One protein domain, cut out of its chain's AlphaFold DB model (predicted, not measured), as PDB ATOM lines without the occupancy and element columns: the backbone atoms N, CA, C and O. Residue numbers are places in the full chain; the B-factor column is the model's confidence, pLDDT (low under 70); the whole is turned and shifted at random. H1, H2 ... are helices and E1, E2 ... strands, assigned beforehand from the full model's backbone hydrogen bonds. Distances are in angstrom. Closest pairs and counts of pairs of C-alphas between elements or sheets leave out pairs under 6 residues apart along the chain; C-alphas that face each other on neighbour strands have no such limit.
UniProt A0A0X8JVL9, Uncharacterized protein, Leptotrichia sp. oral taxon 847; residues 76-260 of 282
ATOM      1  N   GLU A  76     553.742 601.324 477.590       81.75
ATOM      2  CA  GLU A  76     552.308 601.099 477.340       81.75
ATOM      3  C   GLU A  76     552.135 599.928 476.359       81.75
ATOM      4  O   GLU A  76     551.382 598.995 476.633       81.75
ATOM      5  N   ILE A  77     552.907 599.952 475.263       88.50
ATOM      6  CA  ILE A  77     553.150 598.829 474.350       88.50
ATOM      7  C   ILE A  77     554.575 598.933 473.809       88.50
ATOM      8  O   ILE A  77     554.968 599.990 473.309       88.50
ATOM      9  N   LEU A  78     555.295 597.814 473.820       90.62
ATOM     10  CA  LEU A  78     556.439 597.553 472.952       90.62
ATOM     11  C   LEU A  78     556.285 596.139 472.385       90.62
ATOM     12  O   LEU A  78     556.364 595.167 473.128       90.62
ATOM     13  N   MET A  79     556.038 596.028 471.083       93.38
ATOM     14  CA  MET A  79     555.838 594.754 470.400       93.38
ATOM     15  C   MET A  79     556.887 594.564 469.311       93.38
ATOM     16  O   MET A  79     557.057 595.440 468.470       93.38
ATOM     17  N   TYR A  80     557.534 593.407 469.294       92.62
ATOM     18  CA  TYR A  80     558.371 592.934 468.195       92.62
ATOM     19  C   TYR A  80     557.661 591.800 467.479       92.62
ATOM     20  O   TYR A  80     557.027 590.968 468.129       92.62
ATOM     21  N   PHE A  81     557.778 591.756 466.155       93.38
ATOM     22  CA  PHE A  81     557.230 590.667 465.361       93.38
ATOM     23  C   PHE A  81     558.103 590.336 464.152       93.38
ATOM     24  O   PHE A  81     558.697 591.219 463.519       93.38
ATOM     25  N   LYS A  82     558.153 589.044 463.812       88.69
ATOM     26  CA  LYS A  82     558.855 588.528 462.632       88.69
ATOM     27  C   LYS A  82     558.357 587.142 462.240       88.69
ATOM     28  O   LYS A  82     558.205 586.275 463.093       88.69
ATOM     29  N   SER A  83     558.143 586.933 460.943       86.19
ATOM     30  CA  SER A  83     557.878 585.623 460.346       86.19
ATOM     31  C   SER A  83     559.184 584.991 459.889       86.19
ATOM     32  O   SER A  83     560.064 585.695 459.384       86.19
ATOM     33  N   TYR A  84     559.280 583.672 459.981       73.62
ATOM     34  CA  TYR A  84     560.449 582.935 459.510       73.62
ATOM     35  C   TYR A  84     560.087 582.099 458.285       73.62
ATOM     36  O   TYR A  84     559.025 581.482 458.231       73.62
ATOM     37  N   ASN A  85     560.991 582.060 457.308       71.62
ATOM     38  CA  ASN A  85     560.973 581.000 456.312       71.62
ATOM     39  C   ASN A  85     561.603 579.756 456.947       71.62
ATOM     40  O   ASN A  85     562.747 579.830 457.394       71.62
ATOM     41  N   ILE A  86     560.877 578.636 456.993       64.94
ATOM     42  CA  ILE A  86     561.349 577.413 457.656       64.94
ATOM     43  C   ILE A  86     562.673 576.918 457.049       64.94
ATOM     44  O   ILE A  86     563.560 576.487 457.782       64.94
ATOM     45  N   ASP A  87     562.851 577.075 455.734       62.19
ATOM     46  CA  ASP A  87     564.027 576.587 455.008       62.19
ATOM     47  C   ASP A  87     565.283 577.415 455.317       62.19
ATOM     48  O   ASP A  87     566.378 576.866 455.458       62.19
ATOM     49  N   ASP A  88     565.133 578.738 455.450       57.91
ATOM     50  CA  ASP A  88     566.218 579.629 455.880       57.91
ATOM     51  C   ASP A  88     566.479 579.458 457.393       57.91
ATOM     52  O   ASP A  88     567.628 579.438 457.832       57.91
ATOM     53  N   TYR A  89     565.427 579.237 458.190       54.34
ATOM     54  CA  TYR A  89     565.528 579.040 459.635       54.34
ATOM     55  C   TYR A  89     566.284 577.758 460.006       54.34
ATOM     56  O   TYR A  89     567.175 577.793 460.853       54.34
ATOM     57  N   HIS A  90     565.979 576.626 459.360       53.53
ATOM     58  CA  HIS A  90     566.696 575.371 459.597       53.53
ATOM     59  C   HIS A  90     568.185 575.499 459.277       53.53
ATOM     60  O   HIS A  90     569.008 574.985 460.028       53.53
ATOM     61  N   LYS A  91     568.541 576.216 458.204       45.47
ATOM     62  CA  LYS A  91     569.940 576.447 457.821       45.47
ATOM     63  C   LYS A  91     570.669 577.328 458.833       45.47
ATOM     64  O   LYS A  91     571.805 577.026 459.184       45.47
ATOM     65  N   GLU A  92     570.024 578.375 459.340       41.34
ATOM     66  CA  GLU A  92     570.664 579.336 460.245       41.34
ATOM     67  C   GLU A  92     570.630 578.908 461.722       41.34
ATOM     68  O   GLU A  92     571.509 579.309 462.481       41.34
ATOM     69  N   MET A  93     569.728 578.010 462.144       42.03
ATOM     70  CA  MET A  93     569.742 577.458 463.509       42.03
ATOM     71  C   MET A  93     570.954 576.545 463.771       42.03
ATOM     72  O   MET A  93     571.424 576.475 464.904       42.03
ATOM     73  N   PHE A  94     571.512 575.895 462.741       37.41
ATOM     74  CA  PHE A  94     572.774 575.152 462.878       37.41
ATOM     75  C   PHE A  94     573.986 576.071 463.097       37.41
ATOM     76  O   PHE A  94     574.964 575.640 463.704       37.41
ATOM     77  N   TYR A  95     573.913 577.341 462.681       30.91
ATOM     78  CA  TYR A  95     574.962 578.340 462.921       30.91
ATOM     79  C   TYR A  95     574.682 579.230 464.150       30.91
ATOM     80  O   TYR A  95     575.618 579.693 464.797       30.91
ATOM     81  N   GLY A  96     573.410 579.432 464.515       31.69
ATOM     82  CA  GLY A  96     572.956 580.246 465.653       31.69
ATOM     83  C   GLY A  96     572.890 579.512 466.999       31.69
ATOM     84  O   GLY A  96     572.657 580.142 468.031       31.69
ATOM     85  N   GLN A  97     573.151 578.199 467.020       36.47
ATOM     86  CA  GLN A  97     573.259 577.368 468.233       36.47
ATOM     87  C   GLN A  97     574.458 577.706 469.148       36.47
ATOM     88  O   GLN A  97     574.770 576.945 470.059       36.47
ATOM     89  N   ASN A  98     575.102 578.862 468.968       31.62
ATOM     90  CA  ASN A  98     576.071 579.390 469.930       31.62
ATOM     91  C   ASN A  98     575.463 580.259 471.029       31.62
ATOM     92  O   ASN A  98     576.154 580.551 472.004       31.62
ATOM     93  N   TYR A  99     574.175 580.597 470.970       36.28
ATOM     94  CA  TYR A  99     573.500 581.012 472.194       36.28
ATOM     95  C   TYR A  99     573.035 579.742 472.897       36.28
ATOM     96  O   TYR A  99     571.897 579.292 472.767       36.28
ATOM     97  N   GLY A 100     573.955 579.147 473.659       35.34
ATOM     98  CA  GLY A 100     573.598 578.378 474.841       35.34
ATOM     99  C   GLY A 100     572.859 579.324 475.775       35.34
ATOM    100  O   GLY A 100     573.457 579.886 476.686       35.34
ATOM    101  N   ILE A 101     571.586 579.576 475.467       40.72
ATOM    102  CA  ILE A 101     570.707 580.458 476.211       40.72
ATOM    103  C   ILE A 101     570.521 579.787 477.569       40.72
ATOM    104  O   ILE A 101     569.699 578.887 477.757       40.72
ATOM    105  N   THR A 102     571.387 580.152 478.506       41.19
ATOM    106  CA  THR A 102     571.282 579.704 479.879       41.19
ATOM    107  C   THR A 102     570.079 580.400 480.502       41.19
ATOM    108  O   THR A 102     569.666 581.490 480.107       41.19
ATOM    109  N   LYS A 103     569.508 579.743 481.508       37.84
ATOM    110  CA  LYS A 103     568.451 580.253 482.389       37.84
ATOM    111  C   LYS A 103     568.595 581.746 482.739       37.84
ATOM    112  O   LYS A 103     567.591 582.449 482.832       37.84
ATOM    113  N   ASP A 104     569.829 582.199 482.940       37.75
ATOM    114  CA  ASP A 104     570.141 583.548 483.399       37.75
ATOM    115  C   ASP A 104     570.173 584.579 482.251       37.75
ATOM    116  O   ASP A 104     569.849 585.740 482.491       37.75
ATOM    117  N   SER A 105     570.449 584.177 480.999       43.69
ATOM    118  CA  SER A 105     570.475 585.101 479.849       43.69
ATOM    119  C   SER A 105     569.074 585.427 479.313       43.69
ATOM    120  O   SER A 105     568.804 586.563 478.933       43.69
ATOM    121  N   VAL A 106     568.124 584.475 479.360       47.34
ATOM    122  CA  VAL A 106     566.711 584.740 478.993       47.34
ATOM    123  C   VAL A 106     566.096 585.813 479.882       47.34
ATOM    124  O   VAL A 106     565.258 586.582 479.434       47.34
ATOM    125  N   LEU A 107     566.463 585.854 481.162       46.84
ATOM    126  CA  LEU A 107     565.801 586.738 482.117       46.84
ATOM    127  C   LEU A 107     566.513 588.066 482.341       46.84
ATOM    128  O   LEU A 107     565.834 589.042 482.654       46.84
ATOM    129  N   ASN A 108     567.837 588.111 482.199       49.81
ATOM    130  CA  ASN A 108     568.577 589.360 482.343       49.81
ATOM    131  C   ASN A 108     568.626 590.147 481.027       49.81
ATOM    132  O   ASN A 108     568.478 591.367 481.067       49.81
ATOM    133  N   ASP A 109     568.725 589.464 479.880       49.50
ATOM    134  CA  ASP A 109     569.049 590.120 478.607       49.50
ATOM    135  C   ASP A 109     567.856 590.183 477.642       49.50
ATOM    136  O   ASP A 109     567.704 591.158 476.918       49.50
ATOM    137  N   PHE A 110     566.930 589.216 477.657       52.84
ATOM    138  CA  PHE A 110     565.815 589.198 476.689       52.84
ATOM    139  C   PHE A 110     564.828 590.370 476.851       52.84
ATOM    140  O   PHE A 110     564.082 590.708 475.933       52.84
ATOM    141  N   PHE A 111     564.818 591.012 478.020       58.00
ATOM    142  CA  PHE A 111     564.013 592.206 478.293       58.00
ATOM    143  C   PHE A 111     564.753 593.520 478.002       58.00
ATOM    144  O   PHE A 111     564.219 594.598 478.274       58.00
ATOM    145  N   VAL A 112     565.967 593.430 477.454       62.66
ATOM    146  CA  VAL A 112     566.788 594.558 477.015       62.66
ATOM    147  C   VAL A 112     566.491 594.815 475.527       62.66
ATOM    148  O   VAL A 112     566.662 593.908 474.709       62.66
ATOM    149  N   PRO A 113     566.005 596.012 475.141       62.34
ATOM    150  CA  PRO A 113     565.661 596.325 473.752       62.34
ATOM    151  C   PRO A 113     566.787 596.057 472.746       62.34
ATOM    152  O   PRO A 113     566.513 595.591 471.646       62.34
ATOM    153  N   GLU A 114     568.040 596.296 473.132       62.19
ATOM    154  CA  GLU A 114     569.226 596.073 472.302       62.19
ATOM    155  C   GLU A 114     569.406 594.587 471.957       62.19
ATOM    156  O   GLU A 114     569.671 594.246 470.805       62.19
ATOM    157  N   PHE A 115     569.176 593.693 472.926       66.25
ATOM    158  CA  PHE A 115     569.199 592.250 472.686       66.25
ATOM    159  C   PHE A 115     568.070 591.828 471.743       66.25
ATOM    160  O   PHE A 115     568.260 590.978 470.877       66.25
ATOM    161  N   LEU A 116     566.880 592.414 471.892       71.69
ATOM    162  CA  LEU A 116     565.751 592.102 471.019       71.69
ATOM    163  C   LEU A 116     565.990 592.572 469.590       71.69
ATOM    164  O   LEU A 116     565.663 591.841 468.660       71.69
ATOM    165  N   ASP A 117     566.576 593.754 469.409       70.25
ATOM    166  CA  ASP A 117     566.937 594.262 468.090       70.25
ATOM    167  C   ASP A 117     567.942 593.300 467.404       70.25
ATOM    168  O   ASP A 117     567.760 592.976 466.228       70.25
ATOM    169  N   GLU A 118     568.928 592.748 468.128       66.00
ATOM    170  CA  GLU A 118     569.859 591.720 467.617       66.00
ATOM    171  C   GLU A 118     569.148 590.385 467.322       66.00
ATOM    172  O   GLU A 118     569.218 589.866 466.201       66.00
ATOM    173  N   TYR A 119     568.397 589.862 468.295       71.62
ATOM    174  CA  TYR A 119     567.659 588.600 468.201       71.62
ATOM    175  C   TYR A 119     566.714 588.582 466.995       71.62
ATOM    176  O   TYR A 119     566.684 587.629 466.209       71.62
ATOM    177  N   TYR A 120     565.952 589.659 466.814       76.44
ATOM    178  CA  TYR A 120     565.022 589.789 465.704       76.44
ATOM    179  C   TYR A 120     565.722 590.121 464.378       76.44
ATOM    180  O   TYR A 120     565.135 589.875 463.327       76.44
ATOM    181  N   SER A 121     566.973 590.588 464.366       72.94
ATOM    182  CA  SER A 121     567.724 590.849 463.124       72.94
ATOM    183  C   SER A 121     568.396 589.616 462.527       72.94
ATOM    184  O   SER A 121     568.599 589.587 461.315       72.94
ATOM    185  N   ALA A 122     568.680 588.589 463.336       65.06
ATOM    186  CA  ALA A 122     569.570 587.480 462.976       65.06
ATOM    187  C   ALA A 122     569.259 586.795 461.628       65.06
ATOM    188  O   ALA A 122     570.159 586.636 460.812       65.06
ATOM    189  N   VAL A 123     567.990 586.436 461.380       73.44
ATOM    190  CA  VAL A 123     567.574 585.627 460.208       73.44
ATOM    191  C   VAL A 123     566.635 586.412 459.287       73.44
ATOM    192  O   VAL A 123     565.417 586.327 459.455       73.44
ATOM    193  N   PRO A 124     567.106 587.283 458.386       79.44
ATOM    194  CA  PRO A 124     566.229 588.220 457.691       79.44
ATOM    195  C   PRO A 124     565.380 587.562 456.591       79.44
ATOM    196  O   PRO A 124     565.834 586.694 455.848       79.44
ATOM    197  N   LEU A 125     564.140 588.030 456.438       84.50
ATOM    198  CA  LEU A 125     563.197 587.554 455.432       84.50
ATOM    199  C   LEU A 125     563.491 588.187 454.066       84.50
ATOM    200  O   LEU A 125     563.372 589.400 453.893       84.50
ATOM    201  N   LYS A 126     563.832 587.374 453.065       87.75
ATOM    202  CA  LYS A 126     564.074 587.851 451.693       87.75
ATOM    203  C   LYS A 126     562.749 588.246 451.028       87.75
ATOM    204  O   LYS A 126     561.837 587.427 450.928       87.75
ATOM    205  N   LEU A 127     562.654 589.492 450.567       90.81
ATOM    206  CA  LEU A 127     561.486 590.022 449.860       90.81
ATOM    207  C   LEU A 127     561.658 589.904 448.342       90.81
ATOM    208  O   LEU A 127     562.780 589.908 447.827       90.81
ATOM    209  N   LYS A 128     560.545 589.874 447.597       91.69
ATOM    210  CA  LYS A 128     560.555 589.725 446.127       91.69
ATOM    211  C   LYS A 128     561.219 590.905 445.410       91.69
ATOM    212  O   LYS A 128     561.689 590.759 444.288       91.69
ATOM    213  N   ASN A 129     561.281 592.069 446.056       89.75
ATOM    214  CA  ASN A 129     561.946 593.269 445.538       89.75
ATOM    215  C   ASN A 129     563.462 593.316 445.824       89.75
ATOM    216  O   ASN A 129     564.093 594.339 445.569       89.75
ATOM    217  N   GLY A 130     564.043 592.251 446.386       88.12
ATOM    218  CA  GLY A 130     565.469 592.161 446.703       88.12
ATOM    219  C   GLY A 130     565.882 592.783 448.042       88.12
ATOM    220  O   GLY A 130     567.020 592.581 448.463       88.12
ATOM    221  N   LYS A 131     564.984 593.490 448.748       90.44
ATOM    222  CA  LYS A 131     565.226 593.895 450.142       90.44
ATOM    223  C   LYS A 131     565.158 592.673 451.065       90.44
ATOM    224  O   LYS A 131     564.483 591.686 450.773       90.44
ATOM    225  N   LYS A 132     565.812 592.759 452.219       88.50
ATOM    226  CA  LYS A 132     565.695 591.776 453.301       88.50
ATOM    227  C   LYS A 132     564.998 592.437 454.483       88.50
ATOM    228  O   LYS A 132     565.507 593.413 455.018       88.50
ATOM    229  N   PHE A 133     563.834 591.944 454.874       91.62
ATOM    230  CA  PHE A 133     563.105 592.418 456.043       91.62
ATOM    231  C   PHE A 133     563.695 591.808 457.316       91.62
ATOM    232  O   PHE A 133     563.767 590.588 457.451       91.62
ATOM    233  N   LEU A 134     564.134 592.659 458.240       88.12
ATOM    234  CA  LEU A 134     564.709 592.234 459.511       88.12
ATOM    235  C   LEU A 134     563.589 591.877 460.486       88.12
ATOM    236  O   LEU A 134     563.453 590.710 460.840       88.12
ATOM    237  N   TYR A 135     562.783 592.863 460.885       91.50
ATOM    238  CA  TYR A 135     561.669 592.717 461.824       91.50
ATOM    239  C   TYR A 135     560.796 593.976 461.860       91.50
ATOM    240  O   TYR A 135     561.164 595.036 461.340       91.50
ATOM    241  N   GLY A 136     559.629 593.855 462.494       96.38
ATOM    242  CA  GLY A 136     558.764 594.981 462.818       96.38
ATOM    243  C   GLY A 136     558.728 595.261 464.316       96.38
ATOM    244  O   GLY A 136     558.751 594.340 465.134       96.38
ATOM    245  N   LYS A 137     558.655 596.544 464.670       95.56
ATOM    246  CA  LYS A 137     558.586 597.050 466.045       95.56
ATOM    247  C   LYS A 137     557.425 598.025 466.168       95.56
ATOM    248  O   LYS A 137     557.351 599.000 465.425       95.56
ATOM    249  N   VAL A 138     556.518 597.782 467.105       95.62
ATOM    250  CA  VAL A 138     555.397 598.674 467.410       95.62
ATOM    251  C   VAL A 138     555.571 599.237 468.805       95.62
ATOM    252  O   VAL A 138     555.747 598.497 469.767       95.62
ATOM    253  N   THR A 139     555.483 600.555 468.918       92.88
ATOM    254  CA  THR A 139     555.453 601.257 470.201       92.88
ATOM    255  C   THR A 139     554.194 602.096 470.308       92.88
ATOM    256  O   THR A 139     553.695 602.629 469.315       92.88
ATOM    257  N   ALA A 140     553.668 602.217 471.519       88.50
ATOM    258  CA  ALA A 140     552.649 603.208 471.823       88.50
ATOM    259  C   ALA A 140     553.300 604.515 472.285       88.50
ATOM    260  O   ALA A 140     554.282 604.505 473.028       88.50
ATOM    261  N   SER A 141     552.744 605.644 471.848       68.69
ATOM    262  CA  SER A 141     553.025 606.942 472.461       68.69
ATOM    263  C   SER A 141     551.926 607.293 473.461       68.69
ATOM    264  O   SER A 141     550.759 607.084 473.141       68.69
ATOM    265  N   HIS A 142     552.281 607.957 474.566       63.81
ATOM    266  CA  HIS A 142     551.349 608.487 475.580       63.81
ATOM    267  C   HIS A 142     550.370 609.569 475.061       63.81
ATOM    268  O   HIS A 142     549.682 610.225 475.840       63.81
ATOM    269  N   PHE A 143     550.334 609.825 473.750       59.41
ATOM    270  CA  PHE A 143     549.423 610.780 473.137       59.41
ATOM    271  C   PHE A 143     548.130 610.080 472.728       59.41
ATOM    272  O   PHE A 143     548.102 609.289 471.781       59.41
ATOM    273  N   TYR A 144     547.060 610.437 473.429       67.38
ATOM    274  CA  TYR A 144     545.691 610.059 473.117       67.38
ATOM    275  C   TYR A 144     545.088 611.066 472.135       67.38
ATOM    276  O   TYR A 144     545.349 612.271 472.225       67.38
ATOM    277  N   ASP A 145     544.302 610.589 471.169       68.12
ATOM    278  CA  ASP A 145     543.451 611.497 470.395       68.12
ATOM    279  C   ASP A 145     542.191 611.888 471.183       68.12
ATOM    280  O   ASP A 145     541.955 611.410 472.288       68.12
ATOM    281  N   LYS A 146     541.364 612.776 470.620       68.44
ATOM    282  CA  LYS A 146     540.136 613.274 471.271       68.44
ATOM    283  C   LYS A 146     539.107 612.180 471.617       68.44
ATOM    284  O   LYS A 146     538.098 612.504 472.230       68.44
ATOM    285  N   ASN A 147     539.325 610.939 471.182       73.12
ATOM    286  CA  ASN A 147     538.473 609.782 471.446       73.12
ATOM    287  C   ASN A 147     539.221 608.693 472.239       73.12
ATOM    288  O   ASN A 147     538.914 607.511 472.067       73.12
ATOM    289  N   ASP A 148     540.250 609.070 473.005       72.19
ATOM    290  CA  ASP A 148     541.070 608.179 473.835       72.19
ATOM    291  C   ASP A 148     541.722 607.023 473.057       72.19
ATOM    292  O   ASP A 148     542.021 605.951 473.588       72.19
ATOM    293  N   ARG A 149     541.972 607.222 471.754       82.00
ATOM    294  CA  ARG A 149     542.672 606.225 470.936       82.00
ATOM    295  C   ARG A 149     544.169 606.348 471.141       82.00
ATOM    296  O   ARG A 149     544.735 607.435 471.043       82.00
ATOM    297  N   LEU A 150     544.807 605.198 471.322       87.12
ATOM    298  CA  LEU A 150     546.245 605.087 471.477       87.12
ATOM    299  C   LEU A 150     546.929 605.313 470.127       87.12
ATOM    300  O   LEU A 150     546.610 604.635 469.143       87.12
ATOM    301  N   LYS A 151     547.876 606.249 470.068       90.38
ATOM    302  CA  LYS A 151     548.690 606.465 468.872       90.38
ATOM    303  C   LYS A 151     549.855 605.477 468.853       90.38
ATOM    304  O   LYS A 151     550.793 605.585 469.641       90.38
ATOM    305  N   LEU A 152     549.790 604.532 467.921       93.06
ATOM    306  CA  LEU A 152     550.828 603.545 467.658       93.06
ATOM    307  C   LEU A 152     551.815 604.062 466.611       93.06
ATOM    308  O   LEU A 152     551.418 604.691 465.625       93.06
ATOM    309  N   LYS A 153     553.090 603.742 466.812       94.88
ATOM    310  CA  LYS A 153     554.192 603.915 465.868       94.88
ATOM    311  C   LYS A 153     554.688 602.534 465.453       94.88
ATOM    312  O   LYS A 153     555.124 601.771 466.310       94.88
ATOM    313  N   LEU A 154     554.650 602.242 464.160       97.25
ATOM    314  CA  LEU A 154     555.303 601.085 463.560       97.25
ATOM    315  C   LEU A 154     556.652 601.509 462.981       97.25
ATOM    316  O   LEU A 154     556.720 602.488 462.240       97.25
ATOM    317  N   GLU A 155     557.691 600.739 463.274       97.56
ATOM    318  CA  GLU A 155     558.999 600.789 462.630       97.56
ATOM    319  C   GLU A 155     559.254 599.444 461.946       97.56
ATOM    320  O   GLU A 155     559.152 598.394 462.579       97.56
ATOM    321  N   LEU A 156     559.557 599.476 460.650       97.38
ATOM    322  CA  LEU A 156     559.933 598.303 459.862       97.38
ATOM    323  C   LEU A 156     561.401 598.435 459.471       97.38
ATOM    324  O   LEU A 156     561.789 599.447 458.885       97.38
ATOM    325  N   PHE A 157     562.196 597.424 459.807       93.56
ATOM    326  CA  PHE A 157     563.642 597.418 459.603       93.56
ATOM    327  C   PHE A 157     564.012 596.508 458.433       93.56
ATOM    328  O   PHE A 157     563.500 595.392 458.318       93.56
ATOM    329  N   TYR A 158     564.914 596.975 457.574       89.19
ATOM    330  CA  TYR A 158     565.331 596.278 456.362       89.19
ATOM    331  C   TYR A 158     566.833 596.410 456.110       89.19
ATOM    332  O   TYR A 158     567.468 597.361 456.552       89.19
ATOM    333  N   ILE A 159     567.356 595.504 455.289       86.62
ATOM    334  CA  ILE A 159     568.598 595.672 454.535       86.62
ATOM    335  C   ILE A 159     568.228 595.833 453.062       86.62
ATOM    336  O   ILE A 159     567.519 594.994 452.498       86.62
ATOM    337  N   ASN A 160     568.683 596.911 452.430       82.69
ATOM    338  CA  ASN A 160     568.421 597.159 451.015       82.69
ATOM    339  C   ASN A 160     569.369 596.374 450.094       82.69
ATOM    340  O   ASN A 160     570.276 595.672 450.540       82.69
ATOM    341  N   SER A 161     569.175 596.512 448.782       81.69
ATOM    342  CA  SER A 161     569.995 595.832 447.768       81.69
ATOM    343  C   SER A 161     571.480 596.211 447.808       81.69
ATOM    344  O   SER A 161     572.311 595.458 447.311       81.69
ATOM    345  N   ASN A 162     571.822 597.353 448.408       82.38
ATOM    346  CA  ASN A 162     573.195 597.827 448.578       82.38
ATOM    347  C   ASN A 162     573.795 597.396 449.930       82.38
ATOM    348  O   ASN A 162     574.835 597.914 450.325       82.38
ATOM    349  N   ASN A 163     573.138 596.475 450.646       77.00
ATOM    350  CA  ASN A 163     573.498 596.031 451.993       77.00
ATOM    351  C   ASN A 163     573.528 597.155 453.047       77.00
ATOM    352  O   ASN A 163     574.274 597.067 454.018       77.00
ATOM    353  N   MET A 164     572.716 598.201 452.877       80.69
ATOM    354  CA  MET A 164     572.560 599.265 453.873       80.69
ATOM    355  C   MET A 164     571.262 599.087 454.656       80.69
ATOM    356  O   MET A 164     570.245 598.669 454.095       80.69
ATOM    357  N   GLU A 165     571.294 599.444 455.939       84.44
ATOM    358  CA  GLU A 165     570.105 599.470 456.786       84.44
ATOM    359  C   GLU A 165     569.126 600.557 456.336       84.44
ATOM    360  O   GLU A 165     569.489 601.711 456.103       84.44
ATOM    361  N   GLU A 166     567.855 600.181 456.243       88.69
ATOM    362  CA  GLU A 166     566.744 601.082 455.975       88.69
ATOM    363  C   GLU A 166     565.659 600.895 457.028       88.69
ATOM    364  O   GLU A 166     565.381 599.781 457.478       88.69
ATOM    365  N   LYS A 167     565.002 601.999 457.390       94.25
ATOM    366  CA  LYS A 167     563.878 601.990 458.322       94.25
ATOM    367  C   LYS A 167     562.706 602.783 457.773       94.25
ATOM    368  O   LYS A 167     562.848 603.955 457.426       94.25
ATOM    369  N   GLU A 168     561.536 602.165 457.780       97.00
ATOM    370  CA  GLU A 168     560.269 602.802 457.426       97.00
ATOM    371  C   GLU A 168     559.430 603.015 458.692       97.00
ATOM    372  O   GLU A 168     559.380 602.143 459.561       97.00
ATOM    373  N   ILE A 169     558.794 604.184 458.824       97.44
ATOM    374  CA  ILE A 169     558.047 604.569 460.031       97.44
ATOM    375  C   ILE A 169     556.617 604.965 459.668       97.44
ATOM    376  O   ILE A 169     556.400 605.814 458.801       97.44
ATOM    377  N   TYR A 170     555.644 604.415 460.391       96.88
ATOM    378  CA  TYR A 170     554.221 604.686 460.193       96.88
ATOM    379  C   TYR A 170     553.507 604.950 461.517       96.88
ATOM    380  O   TYR A 170     553.929 604.472 462.567       96.88
ATOM    381  N   TYR A 171     552.390 605.678 461.464       93.88
ATOM    382  CA  TYR A 171     551.576 605.990 462.639       93.88
ATOM    383  C   TYR A 171     550.100 605.666 462.402       93.88
ATOM    384  O   TYR A 171     549.567 605.950 461.326       93.88
ATOM    385  N   LYS A 172     549.426 605.115 463.419       92.81
ATOM    386  CA  LYS A 172     547.984 604.816 463.408       92.81
ATOM    387  C   LYS A 172     547.379 605.019 464.795       92.81
ATOM    388  O   LYS A 172     547.983 604.639 465.791       92.81
ATOM    389  N   ASN A 173     546.158 605.545 464.857       90.88
ATOM    390  CA  ASN A 173     545.394 605.616 466.106       90.88
ATOM    391  C   ASN A 173     544.522 604.363 466.249       90.88
ATOM    392  O   ASN A 173     543.742 604.047 465.346       90.88
ATOM    393  N   CYS A 174     544.585 603.681 467.391       88.62
ATOM    394  CA  CYS A 174     543.892 602.413 467.628       88.62
ATOM    395  C   CYS A 174     543.051 602.455 468.909       88.62
ATOM    396  O   CYS A 174     543.439 603.059 469.907       88.62
ATOM    397  N   LYS A 175     541.882 601.806 468.883       88.12
ATOM    398  CA  LYS A 175     541.034 601.621 470.070       88.12
ATOM    399  C   LYS A 175     541.548 600.420 470.864       88.12
ATOM    400  O   LYS A 175     541.024 599.325 470.727       88.12
ATOM    401  N   LEU A 176     542.631 600.629 471.607       88.88
ATOM    402  CA  LEU A 176     543.351 599.550 472.290       88.88
ATOM    403  C   LEU A 176     543.488 599.778 473.804       88.88
ATOM    404  O   LEU A 176     543.797 598.844 474.534       88.88
ATOM    405  N   TYR A 177     543.218 600.998 474.279       85.69
ATOM    406  CA  TYR A 177     543.418 601.392 475.673       85.69
ATOM    407  C   TYR A 177     542.633 600.518 476.661       85.69
ATOM    408  O   TYR A 177     543.238 599.899 477.532       85.69
ATOM    409  N   ASP A 178     541.315 600.385 476.479       87.88
ATOM    410  CA  ASP A 178     540.467 599.601 477.389       87.88
ATOM    411  C   ASP A 178     540.873 598.125 477.447       87.88
ATOM    412  O   ASP A 178     540.864 597.506 478.512       87.88
ATOM    413  N   LEU A 179     541.242 597.553 476.295       91.12
ATOM    414  CA  LEU A 179     541.690 596.167 476.203       91.12
ATOM    415  C   LEU A 179     543.040 595.985 476.903       91.12
ATOM    416  O   LEU A 179     543.199 595.034 477.661       91.12
ATOM    417  N   LEU A 180     543.988 596.911 476.720       89.06
ATOM    418  CA  LEU A 180     545.267 596.887 477.433       89.06
ATOM    419  C   LEU A 180     545.093 597.068 478.931       89.06
ATOM    420  O   LEU A 180     545.795 596.416 479.695       89.06
ATOM    421  N   PHE A 181     544.187 597.943 479.363       87.00
ATOM    422  CA  PHE A 181     543.895 598.138 480.777       87.00
ATOM    423  C   PHE A 181     543.371 596.837 481.397       87.00
ATOM    424  O   PHE A 181     543.949 596.335 482.358       87.00
ATOM    425  N   LYS A 182     542.354 596.219 480.781       90.81
ATOM    426  CA  LYS A 182     541.815 594.921 481.219       90.81
ATOM    427  C   LYS A 182     542.860 593.814 481.183       90.81
ATOM    428  O   LYS A 182     542.941 593.029 482.124       90.81
ATOM    429  N   TYR A 183     543.657 593.760 480.117       89.06
ATOM    430  CA  TYR A 183     544.740 592.798 480.001       89.06
ATOM    431  C   TYR A 183     545.712 592.979 481.156       89.06
ATOM    432  O   TYR A 183     545.986 592.019 481.845       89.06
ATOM    433  N   ASN A 184     546.166 594.192 481.444       85.19
ATOM    434  CA  ASN A 184     547.103 594.470 482.529       85.19
ATOM    435  C   ASN A 184     546.570 594.116 483.929       85.19
ATOM    436  O   ASN A 184     547.327 593.578 484.736       85.19
ATOM    437  N   GLU A 185     545.285 594.357 484.194       86.69
ATOM    438  CA  GLU A 185     544.633 594.040 485.476       86.69
ATOM    439  C   GLU A 185     544.298 592.548 485.641       86.69
ATOM    440  O   GLU A 185     544.053 592.077 486.754       86.69
ATOM    441  N   SER A 186     544.277 591.771 484.552       84.75
ATOM    442  CA  SER A 186     543.917 590.356 484.634       84.75
ATOM    443  C   SER A 186     544.990 589.551 485.368       84.75
ATOM    444  O   SER A 186     546.194 589.733 485.148       84.75
ATOM    445  N   GLN A 187     544.563 588.589 486.189       74.56
ATOM    446  CA  GLN A 187     545.495 587.607 486.733       74.56
ATOM    447  C   GLN A 187     546.080 586.782 485.583       74.56
ATOM    448  O   GLN A 187     545.348 586.303 484.720       74.56
ATOM    449  N   ILE A 188     547.404 586.660 485.560       64.50
ATOM    450  CA  ILE A 188     548.125 585.729 484.695       64.50
ATOM    451  C   ILE A 188     548.687 584.641 485.587       64.50
ATOM    452  O   ILE A 188     549.279 584.937 486.626       64.50
ATOM    453  N   GLN A 189     548.509 583.392 485.170       60.00
ATOM    454  CA  GLN A 189     549.380 582.322 485.623       60.00
ATOM    455  C   GLN A 189     550.643 582.423 484.783       60.00
ATOM    456  O   GLN A 189     550.563 582.459 483.561       60.00
ATOM    457  N   ASN A 190     551.804 582.547 485.427       59.81
ATOM    458  CA  ASN A 190     553.051 582.531 484.678       59.81
ATOM    459  C   ASN A 190     553.152 581.193 483.941       59.81
ATOM    460  O   ASN A 190     553.252 580.137 484.571       59.81
ATOM    461  N   GLU A 191     553.126 581.254 482.620       64.12
ATOM    462  CA  GLU A 191     553.113 580.085 481.759       64.12
ATOM    463  C   GLU A 191     554.422 580.021 480.999       64.12
ATOM    464  O   GLU A 191     554.902 581.031 480.482       64.12
ATOM    465  N   ILE A 192     554.998 578.822 480.950       57.59
ATOM    466  CA  ILE A 192     556.133 578.512 480.093       57.59
ATOM    467  C   ILE A 192     555.759 577.299 479.278       57.59
ATOM    468  O   ILE A 192     555.402 576.252 479.821       57.59
ATOM    469  N   GLY A 193     555.857 577.471 477.973       57.69
ATOM    470  CA  GLY A 193     555.558 576.445 477.003       57.69
ATOM    471  C   GLY A 193     556.675 576.331 475.989       57.69
ATOM    472  O   GLY A 193     557.728 576.971 476.075       57.69
ATOM    473  N   MET A 194     556.416 575.494 475.001       54.88
ATOM    474  CA  MET A 194     557.227 575.455 473.808       54.88
ATOM    475  C   MET A 194     556.357 575.378 472.589       54.88
ATOM    476  O   MET A 194     555.329 574.703 472.587       54.88
ATOM    477  N   SER A 195     556.861 575.988 471.531       56.94
ATOM    478  CA  SER A 195     556.249 575.897 470.226       56.94
ATOM    479  C   SER A 195     557.219 575.361 469.199       56.94
ATOM    480  O   SER A 195     558.432 575.599 469.250       56.94
ATOM    481  N   TYR A 196     556.650 574.626 468.254       55.69
ATOM    482  CA  TYR A 196     557.320 574.265 467.022       55.69
ATOM    483  C   TYR A 196     557.213 575.468 466.065       55.69
ATOM    484  O   TYR A 196     556.136 576.028 465.880       55.69
ATOM    485  N   PHE A 197     558.342 575.879 465.477       58.59
ATOM    486  CA  PHE A 197     558.504 577.073 464.619       58.59
ATOM    487  C   PHE A 197     557.570 577.131 463.417       58.59
ATOM    488  O   PHE A 197     557.874 576.455 462.434       58.59
ATOM    489  N   ARG A 198     556.447 577.868 463.461       59.81
ATOM    490  CA  ARG A 198     555.441 577.687 462.388       59.81
ATOM    491  C   ARG A 198     554.667 578.898 461.875       59.81
ATOM    492  O   ARG A 198     554.030 578.776 460.843       59.81
ATOM    493  N   LYS A 199     554.750 580.071 462.508       72.44
ATOM    494  CA  LYS A 199     554.193 581.320 461.947       72.44
ATOM    495  C   LYS A 199     555.159 582.484 462.125       72.44
ATOM    496  O   LYS A 199     556.236 582.520 461.536       72.44
ATOM    497  N   ASP A 200     554.795 583.426 462.974       83.81
ATOM    498  CA  ASP A 200     555.616 584.532 463.414       83.81
ATOM    499  C   ASP A 200     555.824 584.457 464.921       83.81
ATOM    500  O   ASP A 200     554.960 583.997 465.674       83.81
ATOM    501  N   MET A 201     557.003 584.900 465.338       84.56
ATOM    502  CA  MET A 201     557.318 585.111 466.737       84.56
ATOM    503  C   MET A 201     556.928 586.531 467.120       84.56
ATOM    504  O   MET A 201     557.181 587.476 466.365       84.56
ATOM    505  N   VAL A 202     556.315 586.651 468.293       89.56
ATOM    506  CA  VAL A 202     555.840 587.906 468.855       89.56
ATOM    507  C   VAL A 202     556.405 588.054 470.257       89.56
ATOM    508  O   VAL A 202     556.182 587.206 471.121       89.56
ATOM    509  N   THR A 203     557.094 589.164 470.500       88.25
ATOM    510  CA  THR A 203     557.429 589.613 471.854       88.25
ATOM    511  C   THR A 203     556.587 590.838 472.160       88.25
ATOM    512  O   THR A 203     556.667 591.814 471.423       88.25
ATOM    513  N   LEU A 204     555.796 590.814 473.229       89.50
ATOM    514  CA  LEU A 204     554.947 591.929 473.643       89.50
ATOM    515  C   LEU A 204     555.247 592.312 475.093       89.50
ATOM    516  O   LEU A 204     555.056 591.524 476.018       89.50
ATOM    517  N   PHE A 205     555.646 593.562 475.284       86.44
ATOM    518  CA  PHE A 205     555.723 594.214 476.581       86.44
ATOM    519  C   PHE A 205     554.578 595.189 476.742       86.44
ATOM    520  O   PHE A 205     554.300 596.022 475.875       86.44
ATOM    521  N   THR A 206     553.951 595.097 477.899       86.00
ATOM    522  CA  THR A 206     552.941 596.029 478.380       86.00
ATOM    523  C   THR A 206     553.354 596.519 479.761       86.00
ATOM    524  O   THR A 206     554.401 596.142 480.292       86.00
ATOM    525  N   ARG A 207     552.502 597.339 480.374       80.44
ATOM    526  CA  ARG A 207     552.778 597.952 481.668       80.44
ATOM    527  C   ARG A 207     553.119 596.937 482.768       80.44
ATOM    528  O   ARG A 207     553.967 597.238 483.603       80.44
ATOM    529  N   TYR A 208     552.491 595.760 482.753       79.06
ATOM    530  CA  TYR A 208     552.645 594.756 483.813       79.06
ATOM    531  C   TYR A 208     552.938 593.345 483.307       79.06
ATOM    532  O   TYR A 208     552.956 592.404 484.105       79.06
ATOM    533  N   LYS A 209     553.100 593.153 481.995       83.38
ATOM    534  CA  LYS A 209     553.150 591.815 481.394       83.38
ATOM    535  C   LYS A 209     554.148 591.762 480.253       83.38
ATOM    536  O   LYS A 209     554.150 592.650 479.397       83.38
ATOM    537  N   ASN A 210     554.931 590.690 480.247       81.62
ATOM    538  CA  ASN A 210     555.908 590.360 479.224       81.62
ATOM    539  C   ASN A 210     555.508 589.035 478.585       81.62
ATOM    540  O   ASN A 210     555.293 588.044 479.278       81.62
ATOM    541  N   LEU A 211     555.450 589.022 477.265       85.19
ATOM    542  CA  LEU A 211     555.001 587.893 476.476       85.19
ATOM    543  C   LEU A 211     556.032 587.609 475.394       85.19
ATOM    544  O   LEU A 211     556.493 588.537 474.735       85.19
ATOM    545  N   HIS A 212     556.352 586.340 475.186       82.44
ATOM    546  CA  HIS A 212     557.101 585.872 474.029       82.44
ATOM    547  C   HIS A 212     556.481 584.558 473.571       82.44
ATOM    548  O   HIS A 212     556.630 583.535 474.239       82.44
ATOM    549  N   LYS A 213     555.720 584.605 472.479       81.69
ATOM    550  CA  LYS A 213     554.981 583.458 471.948       81.69
ATOM    551  C   LYS A 213     554.939 583.513 470.431       81.69
ATOM    552  O   LYS A 213     554.922 584.583 469.821       81.69
ATOM    553  N   THR A 214     554.843 582.345 469.814       79.88
ATOM    554  CA  THR A 214     554.368 582.243 468.439       79.88
ATOM    555  C   THR A 214     552.921 582.725 468.366       79.88
ATOM    556  O   THR A 214     552.129 582.489 469.282       79.88
ATOM    557  N   SER A 215     552.538 583.377 467.268       84.88
ATOM    558  CA  SER A 215     551.179 583.933 467.133       84.88
ATOM    559  C   SER A 215     550.053 582.895 467.236       84.88
ATOM    560  O   SER A 215     548.914 583.233 467.556       84.88
ATOM    561  N   ASN A 216     550.363 581.617 467.005       79.19
ATOM    562  CA  ASN A 216     549.440 580.493 467.169       79.19
ATOM    563  C   ASN A 216     549.031 580.249 468.618       79.19
ATOM    564  O   ASN A 216     547.912 579.803 468.862       79.19
ATOM    565  N   HIS A 217     549.947 580.510 469.546       80.75
ATOM    566  CA  HIS A 217     549.773 580.260 470.972       80.75
ATOM    567  C   HIS A 217     549.349 581.516 471.737       80.75
ATOM    568  O   HIS A 217     549.192 581.479 472.955       80.75
ATOM    569  N   LEU A 218     549.132 582.624 471.023       86.19
ATOM    570  CA  LEU A 218     548.386 583.754 471.554       86.19
ATOM    571  C   LEU A 218     546.918 583.355 471.700       86.19
ATOM    572  O   LEU A 218     546.290 582.876 470.747       86.19
ATOM    573  N   ASP A 219     546.353 583.626 472.867       85.44
ATOM    574  CA  ASP A 219     544.961 583.360 473.201       85.44
ATOM    575  C   ASP A 219     544.308 584.563 473.901       85.44
ATOM    576  O   ASP A 219     544.948 585.577 474.193       85.44
ATOM    577  N   GLY A 220     542.983 584.499 474.071       90.19
ATOM    578  CA  GLY A 220     542.197 585.533 474.750       90.19
ATOM    579  C   GLY A 220     542.563 586.970 474.349       90.19
ATOM    580  O   GLY A 220     542.573 587.326 473.168       90.19
ATOM    581  N   MET A 221     542.882 587.790 475.357       92.19
ATOM    582  CA  MET A 221     543.257 589.195 475.171       92.19
ATOM    583  C   MET A 221     544.626 589.372 474.498       92.19
ATOM    584  O   MET A 221     544.810 590.361 473.794       92.19
ATOM    585  N   GLU A 222     545.572 588.435 474.659       91.38
ATOM    586  CA  GLU A 222     546.887 588.503 473.998       91.38
ATOM    587  C   GLU A 222     546.709 588.496 472.473       91.38
ATOM    588  O   GLU A 222     547.243 589.349 471.757       91.38
ATOM    589  N   LYS A 223     545.877 587.568 471.988       92.81
ATOM    590  CA  LYS A 223     545.551 587.434 470.566       92.81
ATOM    591  C   LYS A 223     544.771 588.626 470.033       92.81
ATOM    592  O   LYS A 223     545.027 589.076 468.920       92.81
ATOM    593  N   GLU A 224     543.819 589.132 470.810       95.12
ATOM    594  CA  GLU A 224     543.016 590.290 470.417       95.12
ATOM    595  C   GLU A 224     543.885 591.552 470.282       95.12
ATOM    596  O   GLU A 224     543.795 592.246 469.267       95.12
ATOM    597  N   ILE A 225     544.798 591.796 471.234       94.44
ATOM    598  CA  ILE A 225     545.776 592.894 471.164       94.44
ATOM    599  C   ILE A 225     546.645 592.757 469.910       94.44
ATOM    600  O   ILE A 225     546.761 593.715 469.141       94.44
ATOM    601  N   TYR A 226     547.229 591.575 469.687       94.94
ATOM    602  CA  TYR A 226     548.052 591.303 468.508       94.94
ATOM    603  C   TYR A 226     547.279 591.574 467.212       94.94
ATOM    604  O   TYR A 226     547.741 592.349 466.377       94.94
ATOM    605  N   ASN A 227     546.073 591.020 467.061       95.31
ATOM    606  CA  ASN A 227     545.270 591.187 465.851       95.31
ATOM    607  C   ASN A 227     544.940 592.658 465.574       95.31
ATOM    608  O   ASN A 227     545.123 593.110 464.448       95.31
ATOM    609  N   ILE A 228     544.534 593.427 466.593       95.44
ATOM    610  CA  ILE A 228     544.243 594.862 466.435       95.44
ATOM    611  C   ILE A 228     545.468 595.614 465.900       95.44
ATOM    612  O   ILE A 228     545.336 596.439 464.993       95.44
ATOM    613  N   ILE A 229     546.655 595.343 466.451       95.44
ATOM    614  CA  ILE A 229     547.896 595.996 466.018       95.44
ATOM    615  C   ILE A 229     548.248 595.581 464.585       95.44
ATOM    616  O   ILE A 229     548.530 596.442 463.750       95.44
ATOM    617  N   MET A 230     548.216 594.282 464.288       95.81
ATOM    618  CA  MET A 230     548.586 593.759 462.972       95.81
ATOM    619  C   MET A 230     547.624 594.225 461.878       95.81
ATOM    620  O   MET A 230     548.073 594.632 460.807       95.81
ATOM    621  N   ASP A 231     546.319 594.254 462.150       95.81
ATOM    622  CA  ASP A 231     545.311 594.740 461.207       95.81
ATOM    623  C   ASP A 231     545.445 596.245 460.949       95.81
ATOM    624  O   ASP A 231     545.296 596.690 459.808       95.81
ATOM    625  N   ALA A 232     545.798 597.040 461.967       95.38
ATOM    626  CA  ALA A 232     545.993 598.485 461.818       95.38
ATOM    627  C   ALA A 232     547.111 598.849 460.825       95.38
ATOM    628  O   ALA A 232     547.061 599.920 460.205       95.38
ATOM    629  N   PHE A 233     548.103 597.968 460.678       97.06
ATOM    630  CA  PHE A 233     549.295 598.167 459.855       97.06
ATOM    631  C   PHE A 233     549.444 597.162 458.708       97.06
ATOM    632  O   PHE A 233     550.478 597.146 458.034       97.06
ATOM    633  N   LYS A 234     548.422 596.345 458.443       96.19
ATOM    634  CA  LYS A 234     548.460 595.287 457.425       96.19
ATOM    635  C   LYS A 234     548.854 595.789 456.037       96.19
ATOM    636  O   LYS A 234     549.493 595.069 455.283       96.19
ATOM    637  N   ASP A 235     548.493 597.027 455.700       96.62
ATOM    638  CA  ASP A 235     548.824 597.660 454.421       96.62
ATOM    639  C   ASP A 235     550.274 598.167 454.326       96.62
ATOM    640  O   ASP A 235     550.702 598.579 453.248       96.62
ATOM    641  N   LYS A 236     551.013 598.182 455.442       97.44
ATOM    642  CA  LYS A 236     552.402 598.663 455.534       97.44
ATOM    643  C   LYS A 236     553.414 597.537 455.669       97.44
ATOM    644  O   LYS A 236     554.519 597.654 455.158       97.44
ATOM    645  N   ILE A 237     553.041 596.466 456.358       97.12
ATOM    646  CA  ILE A 237     553.899 595.297 456.552       97.12
ATOM    647  C   ILE A 237     554.085 594.580 455.198       97.12
ATOM    648  O   ILE A 237     553.104 594.453 454.455       97.12
ATOM    649  N   PRO A 238     555.301 594.104 454.850       96.06
ATOM    650  CA  PRO A 238     555.535 593.375 453.604       96.06
ATOM    651  C   PRO A 238     554.550 592.219 453.433       96.06
ATOM    652  O   PRO A 238     554.300 591.465 454.372       96.06
ATOM    653  N   LYS A 239     553.998 592.043 452.229       94.94
ATOM    654  CA  LYS A 239     553.019 590.972 451.971       94.94
ATOM    655  C   LYS A 239     553.619 589.597 452.241       94.94
ATOM    656  O   LYS A 239     552.948 588.738 452.802       94.94
ATOM    657  N   GLU A 240     554.895 589.433 451.907       93.38
ATOM    658  CA  GLU A 240     555.664 588.217 452.125       93.38
ATOM    659  C   GLU A 240     555.672 587.800 453.596       93.38
ATOM    660  O   GLU A 240     555.566 586.613 453.871       93.38
ATOM    661  N   TYR A 241     555.706 588.738 454.552       93.38
ATOM    662  CA  TYR A 241     555.604 588.389 455.972       93.38
ATOM    663  C   TYR A 241     554.325 587.585 456.260       93.38
ATOM    664  O   TYR A 241     554.380 586.553 456.927       93.38
ATOM    665  N   PHE A 242     553.184 588.005 455.702       92.19
ATOM    666  CA  PHE A 242     551.920 587.284 455.854       92.19
ATOM    667  C   PHE A 242     551.894 585.982 455.049       92.19
ATOM    668  O   PHE A 242     551.364 584.991 455.537       92.19
ATOM    669  N   GLU A 243     552.498 585.955 453.855       90.44
ATOM    670  CA  GLU A 243     552.634 584.726 453.057       90.44
ATOM    671  C   GLU A 243     553.391 583.640 453.835       90.44
ATOM    672  O   GLU A 243     552.942 582.498 453.865       90.44
ATOM    673  N   TYR A 244     554.497 583.985 454.505       84.56
ATOM    674  CA  TYR A 244     555.255 583.036 455.328       84.56
ATOM    675  C   TYR A 244     554.547 582.692 456.633       84.56
ATOM    676  O   TYR A 244     554.541 581.529 457.025       84.56
ATOM    677  N   ARG A 245     553.933 583.683 457.290       85.44
ATOM    678  CA  ARG A 245     553.159 583.469 458.513       85.44
ATOM    679  C   ARG A 245     551.997 582.506 458.285       85.44
ATOM    680  O   ARG A 245     551.726 581.676 459.136       85.44
ATOM    681  N   ASP A 246     551.290 582.629 457.169       84.50
ATOM    682  CA  ASP A 246     550.066 581.863 456.913       84.50
ATOM    683  C   ASP A 246     550.328 580.579 456.101       84.50
ATOM    684  O   ASP A 246     549.390 579.834 455.803       84.50
ATOM    685  N   LYS A 247     551.590 580.294 455.751       79.25
ATOM    686  CA  LYS A 247     551.986 579.076 455.037       79.25
ATOM    687  C   LYS A 247     551.825 577.861 455.948       79.25
ATOM    688  O   LYS A 247     552.496 577.755 456.964       79.25
ATOM    689  N   ILE A 248     550.974 576.924 455.532       68.56
ATOM    690  CA  ILE A 248     550.821 575.629 456.198       68.56
ATOM    691  C   ILE A 248     551.901 574.690 455.674       68.56
ATOM    692  O   ILE A 248     551.933 574.370 454.481       68.56
ATOM    693  N   TYR A 249     552.776 574.227 456.558       65.56
ATOM    694  CA  TYR A 249     553.817 573.272 456.193       65.56
ATOM    695  C   TYR A 249     553.301 571.827 456.319       65.56
ATOM    696  O   TYR A 249     552.582 571.517 457.264       65.56
ATOM    697  N   PRO A 250     553.656 570.889 455.420       62.34
ATOM    698  CA  PRO A 250     553.204 569.493 455.507       62.34
ATOM    699  C   PRO A 250     553.505 568.824 456.857       62.34
ATOM    700  O   PRO A 250     552.706 568.025 457.351       62.34
ATOM    701  N   GLN A 251     554.611 569.205 457.504       58.56
ATOM    702  CA  GLN A 251     554.953 568.729 458.843       58.56
ATOM    703  C   GLN A 251     553.941 569.191 459.914       58.56
ATOM    704  O   GLN A 251     553.894 568.594 460.986       58.56
ATOM    705  N   GLU A 252     553.161 570.261 459.691       57.88
ATOM    706  CA  GLU A 252     552.080 570.739 460.587       57.88
ATOM    707  C   GLU A 252     550.917 569.802 460.576       57.88
ATOM    708  O   GLU A 252     550.497 569.337 461.630       57.88
ATOM    709  N   LYS A 253     550.463 569.475 459.373       61.62
ATOM    710  CA  LYS A 253     549.387 568.523 459.189       61.62
ATOM    711  C   LYS A 253     549.748 567.186 459.838       61.62
ATOM    712  O   LYS A 253     548.935 566.634 460.568       61.62
ATOM    713  N   TRP A 254     550.991 566.730 459.665       63.72
ATOM    714  CA  TRP A 254     551.472 565.507 460.305       63.72
ATOM    715  C   TRP A 254     551.506 565.594 461.839       63.72
ATOM    716  O   TRP A 254     551.001 564.693 462.500       63.72
ATOM    717  N   LEU A 255     552.056 566.665 462.427       57.53
ATOM    718  CA  LEU A 255     552.110 566.818 463.892       57.53
ATOM    719  C   LEU A 255     550.718 566.983 464.511       57.53
ATOM    720  O   LEU A 255     550.444 566.389 465.551       57.53
ATOM    721  N   GLU A 256     549.826 567.743 463.879       58.44
ATOM    722  CA  GLU A 256     548.437 567.855 464.324       58.44
ATOM    723  C   GLU A 256     547.715 566.506 464.276       58.44
ATOM    724  O   GLU A 256     546.995 566.162 465.214       58.44
ATOM    725  N   GLU A 257     547.903 565.731 463.206       60.06
ATOM    726  CA  GLU A 257     547.350 564.380 463.087       60.06
ATOM    727  C   GLU A 257     547.962 563.425 464.123       60.06
ATOM    728  O   GLU A 257     547.229 562.650 464.740       60.06
ATOM    729  N   TYR A 258     549.271 563.520 464.373       58.69
ATOM    730  CA  TYR A 258     549.980 562.743 465.388       58.69
ATOM    731  C   TYR A 258     549.418 563.006 466.789       58.69
ATOM    732  O   TYR A 258     549.043 562.058 467.483       58.69
ATOM    733  N   TYR A 259     549.314 564.278 467.194       53.12
ATOM    734  CA  TYR A 259     548.784 564.647 468.508       53.12
ATOM    735  C   TYR A 259     547.309 564.271 468.648       53.12
ATOM    736  O   TYR A 259     546.933 563.714 469.675       53.12
ATOM    737  N   LYS A 260     546.477 564.495 467.620       56.88
ATOM    738  CA  LYS A 260     545.061 564.085 467.641       56.88
ATOM    739  C   LYS A 260     544.905 562.576 467.851       56.88
ATOM    740  O   LYS A 260     544.029 562.167 468.604       56.88
TER     741      LYS A 260
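Overview. This is residues 76 to 260 of the 282 residues of an uncharacterized protein of Leptotrichia sp. oral taxon 847 (UniProt A0A0X8JVL9). A twisted sheet of six strands curls round helix H5; H4 and H6 are on the same face, and H3 covers part of the other. From one end of E1 the chain goes out through H1 and H2, where residues 97 to 109 stick out, and H7 lies off the sheet. The printed part has 185 residues with seven named helices and seven named strands, in the order E1 H1 H2 H3 E2 E3 E4 H4 E5 E6 E7 H5 H6 H7, a mixed class. The sheet's order is E4 E3 E2 E1 E6 E7, all antiparallel; the whole is compact, with a radius of gyration of the C-alphas of 17.0 A and spans of 49 by 44 by 34 A.

Arrangement. Start at E1, residues 77 to 83, an inner strand. H1, residues 86 to 96, and H2, residues 103 to 108, are not on the sheet. H3, residues 113 to 121, runs along E2, residues 132 to 144, at 7 degrees on the local plane; the closest C-alphas are Ser 121 and Leu 134, 4.9 A. E1 and E2 are antiparallel neighbours, with N 79 and O 138 within hydrogen-bond range at 2.8 A. E2, E3, residues 150 to 159, and E4, residues 165 to 174, form a meander, each strand the antiparallel neighbour of the one before; look at N 153 and O 139, 2.8 A, and N 152 and O 172, 2.8 A. H4, residues 177 to 185, is on the opposite face from H3. E5, residues 191 to 196, pairs with no named strand. E6, residues 200 to 206, is the antiparallel neighbour of E1, with N 80 and O 203 within hydrogen-bond range at 2.8 A, and forms a hairpin with E7, residues 209 to 214, with N 204 and O 211 within hydrogen-bond range at 2.8 A. H5, residues 220 to 232, touches H4 with residues 221 to 225 alone, opposite ways at a shallow tilt of 28 degrees; the closest C-alphas, Tyr 183 and Met 221, are 6.2 A apart. H6, residues 239 to 245, is on the same face; the C-alphas of Ser 83 and Arg 245 are its closest to E1, 5.5 A. H7, residues 250 to 260, is not on the sheet. Every O i to N i+4 pair is within hydrogen-bond range in H3, H4, H5, H6 and H7, but 4 of 7 in H1 and 1 of 2 in H2.

Along the chain. Find C-alpha 77 at (553.150, 598.829, 474.350), where E1 begins its 19.8 A. E2 covers 33.6 A and bends by 50 degrees at residue 141; E3 covers 29.6 A and E4 28.5 A. H5 begins at C-alpha 220, (542.197, 585.533, 474.750), and covers 18.7 A. H7 ends at C-alpha 260, (545.061, 564.085, 467.641).

Size, cuts and confidence. The two C-alphas farthest apart, of Lys 146 and Tyr 258, are 51.8 A apart. The printed part has no cut, and no link is long. Confidence is under 70 in 62 residues, among them 86 to 115, 188 to 198 and 248 to 260; the mean pLDDT of the printed part is 76.6.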